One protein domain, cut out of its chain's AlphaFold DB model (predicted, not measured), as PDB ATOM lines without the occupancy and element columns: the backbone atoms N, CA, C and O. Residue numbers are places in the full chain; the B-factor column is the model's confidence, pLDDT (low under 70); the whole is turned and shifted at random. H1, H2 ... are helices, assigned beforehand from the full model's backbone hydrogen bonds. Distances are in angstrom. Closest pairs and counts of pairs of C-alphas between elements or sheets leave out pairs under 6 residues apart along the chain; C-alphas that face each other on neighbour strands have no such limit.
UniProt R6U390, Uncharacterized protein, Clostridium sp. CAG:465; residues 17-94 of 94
ATOM      1  N   TYR A  17     -39.813 -17.995   5.386       83.94
ATOM      2  CA  TYR A  17     -38.776 -17.178   4.749       83.94
ATOM      3  C   TYR A  17     -38.128 -16.191   5.727       83.94
ATOM      4  O   TYR A  17     -36.921 -15.963   5.668       83.94
ATOM      5  N   LYS A  18     -38.911 -15.641   6.663       88.94
ATOM      6  CA  LYS A  18     -38.390 -14.767   7.719       88.94
ATOM      7  C   LYS A  18     -37.470 -15.525   8.678       88.94
ATOM      8  O   LYS A  18     -36.403 -15.013   9.000       88.94
ATOM      9  N   GLU A  19     -37.849 -16.730   9.099       88.44
ATOM     10  CA  GLU A  19     -37.003 -17.564   9.967       88.44
ATOM     11  C   GLU A  19     -35.703 -17.973   9.266       88.44
ATOM     12  O   GLU A  19     -34.624 -17.873   9.855       88.44
ATOM     13  N   VAL A  20     -35.785 -18.340   7.979       90.62
ATOM     14  CA  VAL A  20     -34.602 -18.613   7.150       90.62
ATOM     15  C   VAL A  20     -33.676 -17.404   7.105       90.62
ATOM     16  O   VAL A  20     -32.480 -17.553   7.349       90.62
ATOM     17  N   LYS A  21     -34.222 -16.203   6.885       93.38
ATOM     18  CA  LYS A  21     -33.441 -14.963   6.832       93.38
ATOM     19  C   LYS A  21     -32.756 -14.633   8.162       93.38
ATOM     20  O   LYS A  21     -31.559 -14.361   8.183       93.38
ATOM     21  N   ILE A  22     -33.477 -14.711   9.282       93.06
ATOM     22  CA  ILE A  22     -32.911 -14.424  10.612       93.06
ATOM     23  C   ILE A  22     -31.734 -15.356  10.919       93.06
ATOM     24  O   ILE A  22     -30.705 -14.919  11.434       93.06
ATOM     25  N   LYS A  23     -31.872 -16.647  10.612       94.44
ATOM     26  CA  LYS A  23     -30.812 -17.630  10.854       94.44
ATOM     27  C   LYS A  23     -29.662 -17.497   9.862       94.44
ATOM     28  O   LYS A  23     -28.516 -17.597  10.285       94.44
ATOM     29  N   SER A  24     -29.935 -17.211   8.586       95.56
ATOM     30  CA  SER A  24     -28.873 -16.958   7.607       95.56
ATOM     31  C   SER A  24     -28.021 -15.754   7.996       95.56
ATOM     32  O   SER A  24     -26.809 -15.802   7.835       95.56
ATOM     33  N   ASP A  25     -28.631 -14.704   8.552       95.50
ATOM     34  CA  ASP A  25     -27.898 -13.515   8.992       95.50
ATOM     35  C   ASP A  25     -26.992 -13.819  10.197       95.50
ATOM     36  O   ASP A  25     -25.880 -13.307  10.262       95.50
ATOM     37  N   LYS A  26     -27.413 -14.699  11.115       95.50
ATOM     38  CA  LYS A  26     -26.550 -15.179  12.212       95.50
ATOM     39  C   LYS A  26     -25.381 -16.013  11.693       95.50
ATOM     40  O   LYS A  26     -24.243 -15.745  12.049       95.50
ATOM     41  N   ILE A  27     -25.659 -16.959  10.797       95.75
ATOM     42  CA  ILE A  27     -24.632 -17.800  10.171       95.75
ATOM     43  C   ILE A  27     -23.627 -16.933   9.401       95.75
ATOM     44  O   ILE A  27     -22.429 -17.188   9.456       95.75
ATOM     45  N   ALA A  28     -24.084 -15.878   8.722       96.62
ATOM     46  CA  ALA A  28     -23.193 -14.943   8.042       96.62
ATOM     47  C   ALA A  28     -22.160 -14.331   9.001       96.62
ATOM     48  O   ALA A  28     -20.997 -14.203   8.629       96.62
ATOM     49  N   LEU A  29     -22.558 -14.002  10.235       95.62
ATOM     50  CA  LEU A  29     -21.640 -13.489  11.255       95.62
ATOM     51  C   LEU A  29     -20.609 -14.545  11.672       95.62
ATOM     52  O   LEU A  29     -19.428 -14.220  11.748       95.62
ATOM     53  N   ASP A  30     -21.025 -15.800  11.865       94.94
ATOM     54  CA  ASP A  30     -20.124 -16.901  12.248       94.94
ATOM     55  C   ASP A  30     -19.040 -17.168  11.186       94.94
ATOM     56  O   ASP A  30     -17.914 -17.538  11.517       94.94
ATOM     57  N   TYR A  31     -19.363 -16.934   9.909       95.06
ATOM     58  CA  TYR A  31     -18.439 -17.061   8.775       95.06
ATOM     59  C   TYR A  31     -17.768 -15.738   8.359       95.06
ATOM     60  O   TYR A  31     -17.100 -15.691   7.328       95.06
ATOM     61  N   ASN A  32     -17.920 -14.655   9.134       95.88
ATOM     62  CA  ASN A  32     -17.395 -13.317   8.816       95.88
ATOM     63  C   ASN A  32     -17.818 -12.772   7.430       95.88
ATOM     64  O   ASN A  32     -17.093 -12.007   6.792       95.88
ATOM     65  N   ILE A  33     -19.016 -13.131   6.966       96.62
ATOM     66  CA  ILE A  33     -19.622 -12.627   5.729       96.62
ATOM     67  C   ILE A  33     -20.333 -11.304   6.037       96.62
ATOM     68  O   ILE A  33     -21.460 -11.271   6.538       96.62
ATOM     69  N   THR A  34     -19.669 -10.184   5.757       93.44
ATOM     70  CA  THR A  34     -20.156  -8.848   6.138       93.44
ATOM     71  C   THR A  34     -20.850  -8.096   5.009       93.44
ATOM     72  O   THR A  34     -21.734  -7.282   5.291       93.44
ATOM     73  N   ASP A  35     -20.512  -8.379   3.750       95.06
ATOM     74  CA  ASP A  35     -21.087  -7.694   2.598       95.06
ATOM     75  C   ASP A  35     -22.478  -8.232   2.228       95.06
ATOM     76  O   ASP A  35     -22.773  -9.426   2.312       95.06
ATOM     77  N   GLU A  36     -23.362  -7.328   1.806       95.38
ATOM     78  CA  GLU A  36     -24.763  -7.655   1.521       95.38
ATOM     79  C   GLU A  36     -24.932  -8.603   0.329       95.38
ATOM     80  O   GLU A  36     -25.872  -9.404   0.294       95.38
ATOM     81  N   PHE A  37     -24.013  -8.557  -0.637       95.88
ATOM     82  CA  PHE A  37     -24.064  -9.437  -1.797       95.88
ATOM     83  C   PHE A  37     -23.851 -10.900  -1.387       95.88
ATOM     84  O   PHE A  37     -24.671 -11.763  -1.711       95.88
ATOM     85  N   ASN A  38     -22.813 -11.182  -0.606       96.50
ATOM     86  CA  ASN A  38     -22.519 -12.526  -0.124       96.50
ATOM     87  C   ASN A  38     -23.490 -12.988   0.967       96.50
ATOM     88  O   ASN A  38     -23.841 -14.167   0.990       96.50
ATOM     89  N   LYS A  39     -24.036 -12.087   1.794       96.88
ATOM     90  CA  LYS A  39     -25.177 -12.431   2.667       96.88
ATOM     91  C   LYS A  39     -26.391 -12.891   1.863       96.88
ATOM     92  O   LYS A  39     -27.044 -13.866   2.233       96.88
ATOM     93  N   SER A  40     -26.694 -12.216   0.754       96.44
ATOM     94  CA  SER A  40     -27.778 -12.615  -0.148       96.44
ATOM     95  C   SER A  40     -27.499 -13.977  -0.793       96.44
ATOM     96  O   SER A  40     -28.384 -14.834  -0.837       96.44
ATOM     97  N   ARG A  41     -26.254 -14.233  -1.219       96.38
ATOM     98  CA  ARG A  41     -25.835 -15.556  -1.717       96.38
ATOM     99  C   ARG A  41     -26.010 -16.650  -0.669       96.38
ATOM    100  O   ARG A  41     -26.620 -17.671  -0.975       96.38
ATOM    101  N   LEU A  42     -25.552 -16.418   0.561       97.06
ATOM    102  CA  LEU A  42     -25.710 -17.360   1.667       97.06
ATOM    103  C   LEU A  42     -27.187 -17.655   1.946       97.06
ATOM    104  O   LEU A  42     -27.571 -18.817   2.054       97.06
ATOM    105  N   TYR A  43     -28.025 -16.620   2.017       96.62
ATOM    106  CA  TYR A  43     -29.467 -16.782   2.194       96.62
ATOM    107  C   TYR A  43     -30.082 -17.657   1.094       96.62
ATOM    108  O   TYR A  43     -30.819 -18.591   1.402       96.62
ATOM    109  N   ASN A  44     -29.755 -17.402  -0.177       95.69
ATOM    110  CA  ASN A  44     -30.295 -18.169  -1.300       95.69
ATOM    111  C   ASN A  44     -29.820 -19.629  -1.291       95.69
ATOM    112  O   ASN A  44     -30.628 -20.531  -1.513       95.69
ATOM    113  N   LEU A  45     -28.540 -19.868  -0.988       96.31
ATOM    114  CA  LEU A  45     -27.982 -21.212  -0.831       96.31
ATOM    115  C   LEU A  45     -28.739 -21.991   0.252       96.31
ATOM    116  O   LEU A  45     -29.247 -23.084  -0.002       96.31
ATOM    117  N   ILE A  46     -28.871 -21.403   1.444       95.56
ATOM    118  CA  ILE A  46     -29.588 -22.002   2.576       95.56
ATOM    119  C   ILE A  46     -31.045 -22.273   2.210       95.56
ATOM    120  O   ILE A  46     -31.549 -23.372   2.437       95.56
ATOM    121  N   LEU A  47     -31.726 -21.286   1.626       93.31
ATOM    122  CA  LEU A  47     -33.132 -21.399   1.268       93.31
ATOM    123  C   LEU A  47     -33.366 -22.555   0.292       93.31
ATOM    124  O   LEU A  47     -34.294 -23.338   0.489       93.31
ATOM    125  N   ASN A  48     -32.525 -22.686  -0.732       93.31
ATOM    126  CA  ASN A  48     -32.646 -23.751  -1.720       93.31
ATOM    127  C   ASN A  48     -32.370 -25.136  -1.119       93.31
ATOM    128  O   ASN A  48     -33.122 -26.075  -1.388       93.31
ATOM    129  N   LEU A  49     -31.360 -25.257  -0.249       92.69
ATOM    130  CA  LEU A  49     -31.071 -26.500   0.471       92.69
ATOM    131  C   LEU A  49     -32.229 -26.904   1.399       92.69
ATOM    132  O   LEU A  49     -32.665 -28.057   1.387       92.69
ATOM    133  N   CYS A  50     -32.786 -25.958   2.156       89.12
ATOM    134  CA  CYS A  50     -33.947 -26.209   3.010       89.12
ATOM    135  C   CYS A  50     -35.192 -26.566   2.181       89.12
ATOM    136  O   CYS A  50     -35.904 -27.515   2.511       89.12
ATOM    137  N   ASN A  51     -35.434 -25.870   1.064       86.31
ATOM    138  CA  ASN A  51     -36.553 -26.152   0.162       86.31
ATOM    139  C   ASN A  51     -36.462 -27.544  -0.460       86.31
ATOM    140  O   ASN A  51     -37.494 -28.194  -0.638       86.31
ATOM    141  N   GLN A  52     -35.252 -28.018  -0.759       87.12
ATOM    142  CA  GLN A  52     -35.054 -29.378  -1.242       87.12
ATOM    143  C   GLN A  52     -35.584 -30.412  -0.246       87.12
ATOM    144  O   GLN A  52     -36.307 -31.331  -0.631       87.12
ATOM    145  N   ILE A  53     -35.302 -30.220   1.042       83.94
ATOM    146  CA  ILE A  53     -35.731 -31.139   2.099       83.94
ATOM    147  C   ILE A  53     -37.236 -31.002   2.377       83.94
ATOM    148  O   ILE A  53     -37.946 -31.999   2.497       83.94
ATOM    149  N   VAL A  54     -37.737 -29.768   2.471       79.00
ATOM    150  CA  VAL A  54     -39.122 -29.483   2.873       79.00
ATOM    151  C   VAL A  54     -40.127 -29.788   1.762       79.00
ATOM    152  O   VAL A  54     -41.176 -30.381   2.017       79.00
ATOM    153  N   TYR A  55     -39.827 -29.381   0.530       78.94
ATOM    154  CA  TYR A  55     -40.770 -29.440  -0.589       78.94
ATOM    155  C   TYR A  55     -40.472 -30.565  -1.581       78.94
ATOM    156  O   TYR A  55     -41.165 -30.667  -2.595       78.94
ATOM    157  N   ASN A  56     -39.476 -31.413  -1.300       75.31
ATOM    158  CA  ASN A  56     -38.982 -32.427  -2.235       75.31
ATOM    159  C   ASN A  56     -38.608 -31.808  -3.600       75.31
ATOM    160  O   ASN A  56     -38.876 -32.375  -4.660       75.31
ATOM    161  N   TYR A  57     -38.058 -30.591  -3.553       80.25
ATOM    162  CA  TYR A  57     -37.516 -29.859  -4.694       80.25
ATOM    163  C   TYR A  57     -36.096 -30.359  -4.984       80.25
ATOM    164  O   TYR A  57     -35.350 -30.655  -4.059       80.25
ATOM    165  N   THR A  58     -35.692 -30.467  -6.247       89.00
ATOM    166  CA  THR A  58     -34.308 -30.834  -6.579       89.00
ATOM    167  C   THR A  58     -33.496 -29.568  -6.799       89.00
ATOM    168  O   THR A  58     -33.670 -28.889  -7.809       89.00
ATOM    169  N   TYR A  59     -32.608 -29.265  -5.860       92.38
ATOM    170  CA  TYR A  59     -31.620 -28.207  -5.987       92.38
ATOM    171  C   TYR A  59     -30.259 -28.811  -6.339       92.38
ATOM    172  O   TYR A  59     -29.733 -29.671  -5.635       92.38
ATOM    173  N   ILE A  60     -29.686 -28.349  -7.446       94.25
ATOM    174  CA  ILE A  60     -28.351 -28.745  -7.897       94.25
ATOM    175  C   ILE A  60     -27.413 -27.579  -7.605       94.25
ATOM    176  O   ILE A  60     -27.664 -26.464  -8.062       94.25
ATOM    177  N   LEU A  61     -26.342 -27.843  -6.856       94.56
ATOM    178  CA  LEU A  61     -25.313 -26.844  -6.579       94.56
ATOM    179  C   LEU A  61     -24.667 -26.390  -7.888       94.56
ATOM    180  O   LEU A  61     -24.193 -27.206  -8.682       94.56
ATOM    181  N   THR A  62     -24.642 -25.082  -8.102       96.31
ATOM    182  CA  THR A  62     -23.935 -24.481  -9.231       96.31
ATOM    183  C   THR A  62     -22.443 -24.373  -8.925       96.31
ATOM    184  O   THR A  62     -22.021 -24.393  -7.769       96.31
ATOM    185  N   THR A  63     -21.622 -24.167  -9.955       97.00
ATOM    186  CA  THR A  63     -20.191 -23.879  -9.771       97.00
ATOM    187  C   THR A  63     -19.962 -22.658  -8.873       97.00
ATOM    188  O   THR A  63     -19.035 -22.646  -8.070       97.00
ATOM    189  N   ALA A  64     -20.828 -21.644  -8.964       95.25
ATOM    190  CA  ALA A  64     -20.749 -20.460  -8.114       95.25
ATOM    191  C   ALA A  64     -21.041 -20.777  -6.641       95.25
ATOM    192  O   ALA A  64     -20.382 -20.217  -5.769       95.25
ATOM    193  N   ASP A  65     -21.983 -21.683  -6.369       96.56
ATOM    194  CA  ASP A  65     -22.268 -22.143  -5.007       96.56
ATOM    195  C   ASP A  65     -21.064 -22.894  -4.432       96.56
ATOM    196  O   ASP A  65     -20.682 -22.661  -3.290       96.56
ATOM    197  N   LEU A  66     -20.425 -23.749  -5.238       96.88
ATOM    198  CA  LEU A  66     -19.236 -24.496  -4.825       96.88
ATOM    199  C   LEU A  66     -18.055 -23.575  -4.502       96.88
ATOM    200  O   LEU A  66     -17.416 -23.766  -3.469       96.88
ATOM    201  N   TYR A  67     -17.789 -22.564  -5.338       97.31
ATOM    202  CA  TYR A  67     -16.760 -21.564  -5.038       97.31
ATOM    203  C   TYR A  67     -17.089 -20.789  -3.770       97.31
ATOM    204  O   TYR A  67     -16.247 -20.681  -2.892       97.31
ATOM    205  N   PHE A  68     -18.334 -20.342  -3.619       97.25
ATOM    206  CA  PHE A  68     -18.760 -19.619  -2.427       97.25
ATOM    207  C   PHE A  68     -18.599 -20.451  -1.143       97.25
ATOM    208  O   PHE A  68     -18.111 -19.954  -0.132       97.25
ATOM    209  N   ILE A  69     -18.965 -21.736  -1.188       97.00
ATOM    210  CA  ILE A  69     -18.768 -22.671  -0.073       97.00
ATOM    211  C   ILE A  69     -17.280 -22.824   0.253       97.00
ATOM    212  O   ILE A  69     -16.921 -22.824   1.430       97.00
ATOM    213  N   ALA A  70     -16.425 -22.947  -0.763       96.94
ATOM    214  CA  ALA A  70     -14.987 -23.104  -0.579       96.94
ATOM    215  C   ALA A  70     -14.327 -21.832  -0.019       96.94
ATOM    216  O   ALA A  70     -13.584 -21.922   0.955       96.94
ATOM    217  N   ASP A  71     -14.647 -20.661  -0.577       96.19
ATOM    218  CA  ASP A  71     -14.067 -19.364  -0.201       96.19
ATOM    219  C   ASP A  71     -14.313 -19.028   1.275       96.19
ATOM    220  O   ASP A  71     -13.436 -18.498   1.956       96.19
ATOM    221  N   TYR A  72     -15.497 -19.377   1.784       96.31
ATOM    222  CA  TYR A  72     -15.890 -19.141   3.176       96.31
ATOM    223  C   TYR A  72     -15.759 -20.379   4.071       96.31
ATOM    224  O   TYR A  72     -16.127 -20.323   5.243       96.31
ATOM    225  N   ASN A  73     -15.242 -21.497   3.546       95.81
ATOM    226  CA  ASN A  73     -15.133 -22.777   4.250       95.81
ATOM    227  C   ASN A  73     -16.453 -23.198   4.938       95.81
ATOM    228  O   ASN A  73     -16.480 -23.605   6.103       95.81
ATOM    229  N   ILE A  74     -17.573 -23.050   4.223       96.31
ATOM    230  CA  ILE A  74     -18.915 -23.271   4.768       96.31
ATOM    231  C   ILE A  74     -19.158 -24.763   4.977       96.31
ATOM    232  O   ILE A  74     -19.190 -25.559   4.039       96.31
ATOM    233  N   ASN A  75     -19.450 -25.145   6.217       94.94
ATOM    234  CA  ASN A  75     -19.900 -26.490   6.534       94.94
ATOM    235  C   ASN A  75     -21.425 -26.599   6.372       94.94
ATOM    236  O   ASN A  75     -22.192 -26.201   7.254       94.94
ATOM    237  N   LEU A  76     -21.867 -27.181   5.253       92.19
ATOM    238  CA  LEU A  76     -23.291 -27.342   4.938       92.19
ATOM    239  C   LEU A  76     -24.064 -28.183   5.965       92.19
ATOM    240  O   LEU A  76     -25.256 -27.948   6.152       92.19
ATOM    241  N   ILE A  77     -23.414 -29.135   6.642       90.56
ATOM    242  CA  ILE A  77     -24.065 -29.959   7.671       90.56
ATOM    243  C   ILE A  77     -24.424 -29.083   8.874       90.56
ATOM    244  O   ILE A  77     -25.579 -29.063   9.291       90.56
ATOM    245  N   ILE A  78     -23.464 -28.293   9.368       89.62
ATOM    246  CA  ILE A  78     -23.682 -27.364  10.491       89.62
ATOM    247  C   ILE A  78     -24.756 -26.333  10.131       89.62
ATOM    248  O   ILE A  78     -25.640 -26.030  10.935       89.62
ATOM    249  N   VAL A  79     -24.708 -25.806   8.905       92.44
ATOM    250  CA  VAL A  79     -25.722 -24.875   8.407       92.44
ATOM    251  C   VAL A  79     -27.109 -25.515   8.441       92.44
ATOM    252  O   VAL A  79     -28.028 -24.915   8.987       92.44
ATOM    253  N   LEU A  80     -27.276 -26.732   7.921       90.19
ATOM    254  CA  LEU A  80     -28.571 -27.420   7.896       90.19
ATOM    255  C   LEU A  80     -29.076 -27.823   9.286       90.19
ATOM    256  O   LEU A  80     -30.284 -27.763   9.528       90.19
ATOM    257  N   ASP A  81     -28.186 -28.164  10.217       89.31
ATOM    258  CA  ASP A  81     -28.562 -28.487  11.597       89.31
ATOM    259  C   ASP A  81     -29.240 -27.306  12.306       89.31
ATOM    260  O   ASP A  81     -30.200 -27.508  13.056       89.31
ATOM    261  N   ASN A  82     -28.853 -26.065  11.984       87.69
ATOM    262  CA  ASN A  82     -29.523 -24.861  12.489       87.69
ATOM    263  C   ASN A  82     -30.995 -24.756  12.050       87.69
ATOM    264  O   ASN A  82     -31.779 -24.040  12.680       87.69
ATOM    265  N   PHE A  83     -31.389 -25.475  10.997       88.44
ATOM    266  CA  PHE A  83     -32.752 -25.515  10.459       88.44
ATOM    267  C   PHE A  83     -33.485 -26.820  10.761       88.44
ATOM    268  O   PHE A  83     -34.642 -26.970  10.368       88.44
ATOM    269  N   ARG A  84     -32.863 -27.765  11.476       84.81
ATOM    270  CA  ARG A  84     -33.429 -29.096  11.727       84.81
ATOM    271  C   ARG A  84     -34.825 -29.040  12.342       84.81
ATOM    272  O   ARG A  84     -35.722 -29.744  11.883       84.81
ATOM    273  N   GLU A  85     -35.029 -28.206  13.358       79.31
ATOM    274  CA  GLU A  85     -36.343 -28.062  13.991       79.31
ATOM    275  C   GLU A  85     -37.388 -27.463  13.050       79.31
ATOM    276  O   GLU A  85     -38.531 -27.917  13.049       79.31
ATOM    277  N   ASP A  86     -37.016 -26.466  12.244       77.75
ATOM    278  CA  ASP A  86     -37.928 -25.854  11.277       77.75
ATOM    279  C   ASP A  86     -38.313 -26.870  10.215       77.75
ATOM    280  O   ASP A  86     -39.494 -27.068   9.960       77.75
ATOM    281  N   ILE A  87     -37.335 -27.594   9.674       76.75
ATOM    282  CA  ILE A  87     -37.541 -28.671   8.709       76.75
ATOM    283  C   ILE A  87     -38.453 -29.759   9.293       76.75
ATOM    284  O   ILE A  87     -39.388 -30.188   8.624       76.75
ATOM    285  N   ILE A  88     -38.249 -30.192  10.542       74.44
ATOM    286  CA  ILE A  88     -39.127 -31.179  11.195       74.44
ATOM    287  C   ILE A  88     -40.541 -30.623  11.370       74.44
ATOM    288  O   ILE A  88     -41.513 -31.328  11.081       74.44
ATOM    289  N   LYS A  89     -40.688 -29.366  11.805       70.94
ATOM    290  CA  LYS A  89     -41.998 -28.704  11.887       70.94
ATOM    291  C   LYS A  89     -42.664 -28.694  10.511       70.94
ATOM    292  O   LYS A  89     -43.814 -29.096  10.413       70.94
ATOM    293  N   GLN A  90     -41.937 -28.371   9.443       64.50
ATOM    294  CA  GLN A  90     -42.446 -28.418   8.072       64.50
ATOM    295  C   GLN A  90     -42.840 -29.833   7.623       64.50
ATOM    296  O   GLN A  90     -43.952 -30.028   7.153       64.50
ATOM    297  N   ILE A  91     -41.980 -30.841   7.793       59.91
ATOM    298  CA  ILE A  91     -42.235 -32.229   7.359       59.91
ATOM    299  C   ILE A  91     -43.337 -32.905   8.185       59.91
ATOM    300  O   ILE A  91     -44.046 -33.763   7.676       59.91
ATOM    301  N   SER A  92     -43.462 -32.586   9.475       57.38
ATOM    302  CA  SER A  92     -44.549 -33.101  10.328       57.38
ATOM    303  C   SER A  92     -45.893 -32.450  10.010       57.38
ATOM    304  O   SER A  92     -46.955 -32.957  10.415       57.38
ATOM    305  N   LEU A  93     -45.823 -31.330   9.291       51.09
ATOM    306  CA  LEU A  93     -46.952 -30.694   8.675       51.09
ATOM    307  C   LEU A  93     -47.218 -31.337   7.301       51.09
ATOM    308  O   LEU A  93     -48.281 -31.904   7.158       51.09
ATOM    309  N   VAL A  94     -46.286 -31.408   6.351       45.41
ATOM    310  CA  VAL A  94     -46.481 -32.012   5.004       45.41
ATOM    311  C   VAL A  94     -46.832 -33.524   5.002       45.41
ATOM    312  O   VAL A  94     -47.585 -33.951   4.096       45.41
TER     313      VAL A  94
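AT A GLANCE: This is residues 17 to 94 of the 94 residues of an uncharacterized protein of Clostridium sp. CAG:465 (UniProt R6U390). One long helix, H2, runs through the middle; H1 crosses one part of it, short H4 and then H5 pack farther along that same side, and H3 sits off another side. The 78 printed residues hold five named helices, H1 to H5, and no named strand: all helix, compact, radius of gyration of the C-alphas 12.2 A, spans 35 by 24 by 19 A.

IN THESE COORDINATES: H1, residues 17 to 30, begins at C-alpha 17 (-38.776, -17.178, 4.749) and is 20.1 A long. H2, residues 36 to 55, is 27.1 A long. H3 is residues 63 to 71, H4 76 to 81, and H5 84 to 93, ending at C-alpha 93 (-46.952, -30.694, 8.675).

HOW THE PARTS SIT: H2, the hub, touches H1 with residues 39 to 47 alone, closest C-alphas Ser 24 and Tyr 43, 5.4 A, at a steep tilt of 53 degrees, opposite ways. It touches H4, closest C-alphas Cys 50 and Leu 80, 7.4 A, and H5, Val 54 and Ile 87, 6.1 A. H1 and H3 are apart. In H1 to H5 every O i to N i+4 pair is within hydrogen-bond range.

THE WHOLE: The printed part has no cut and no long link. Residues 90 to 94 have pLDDT under 70.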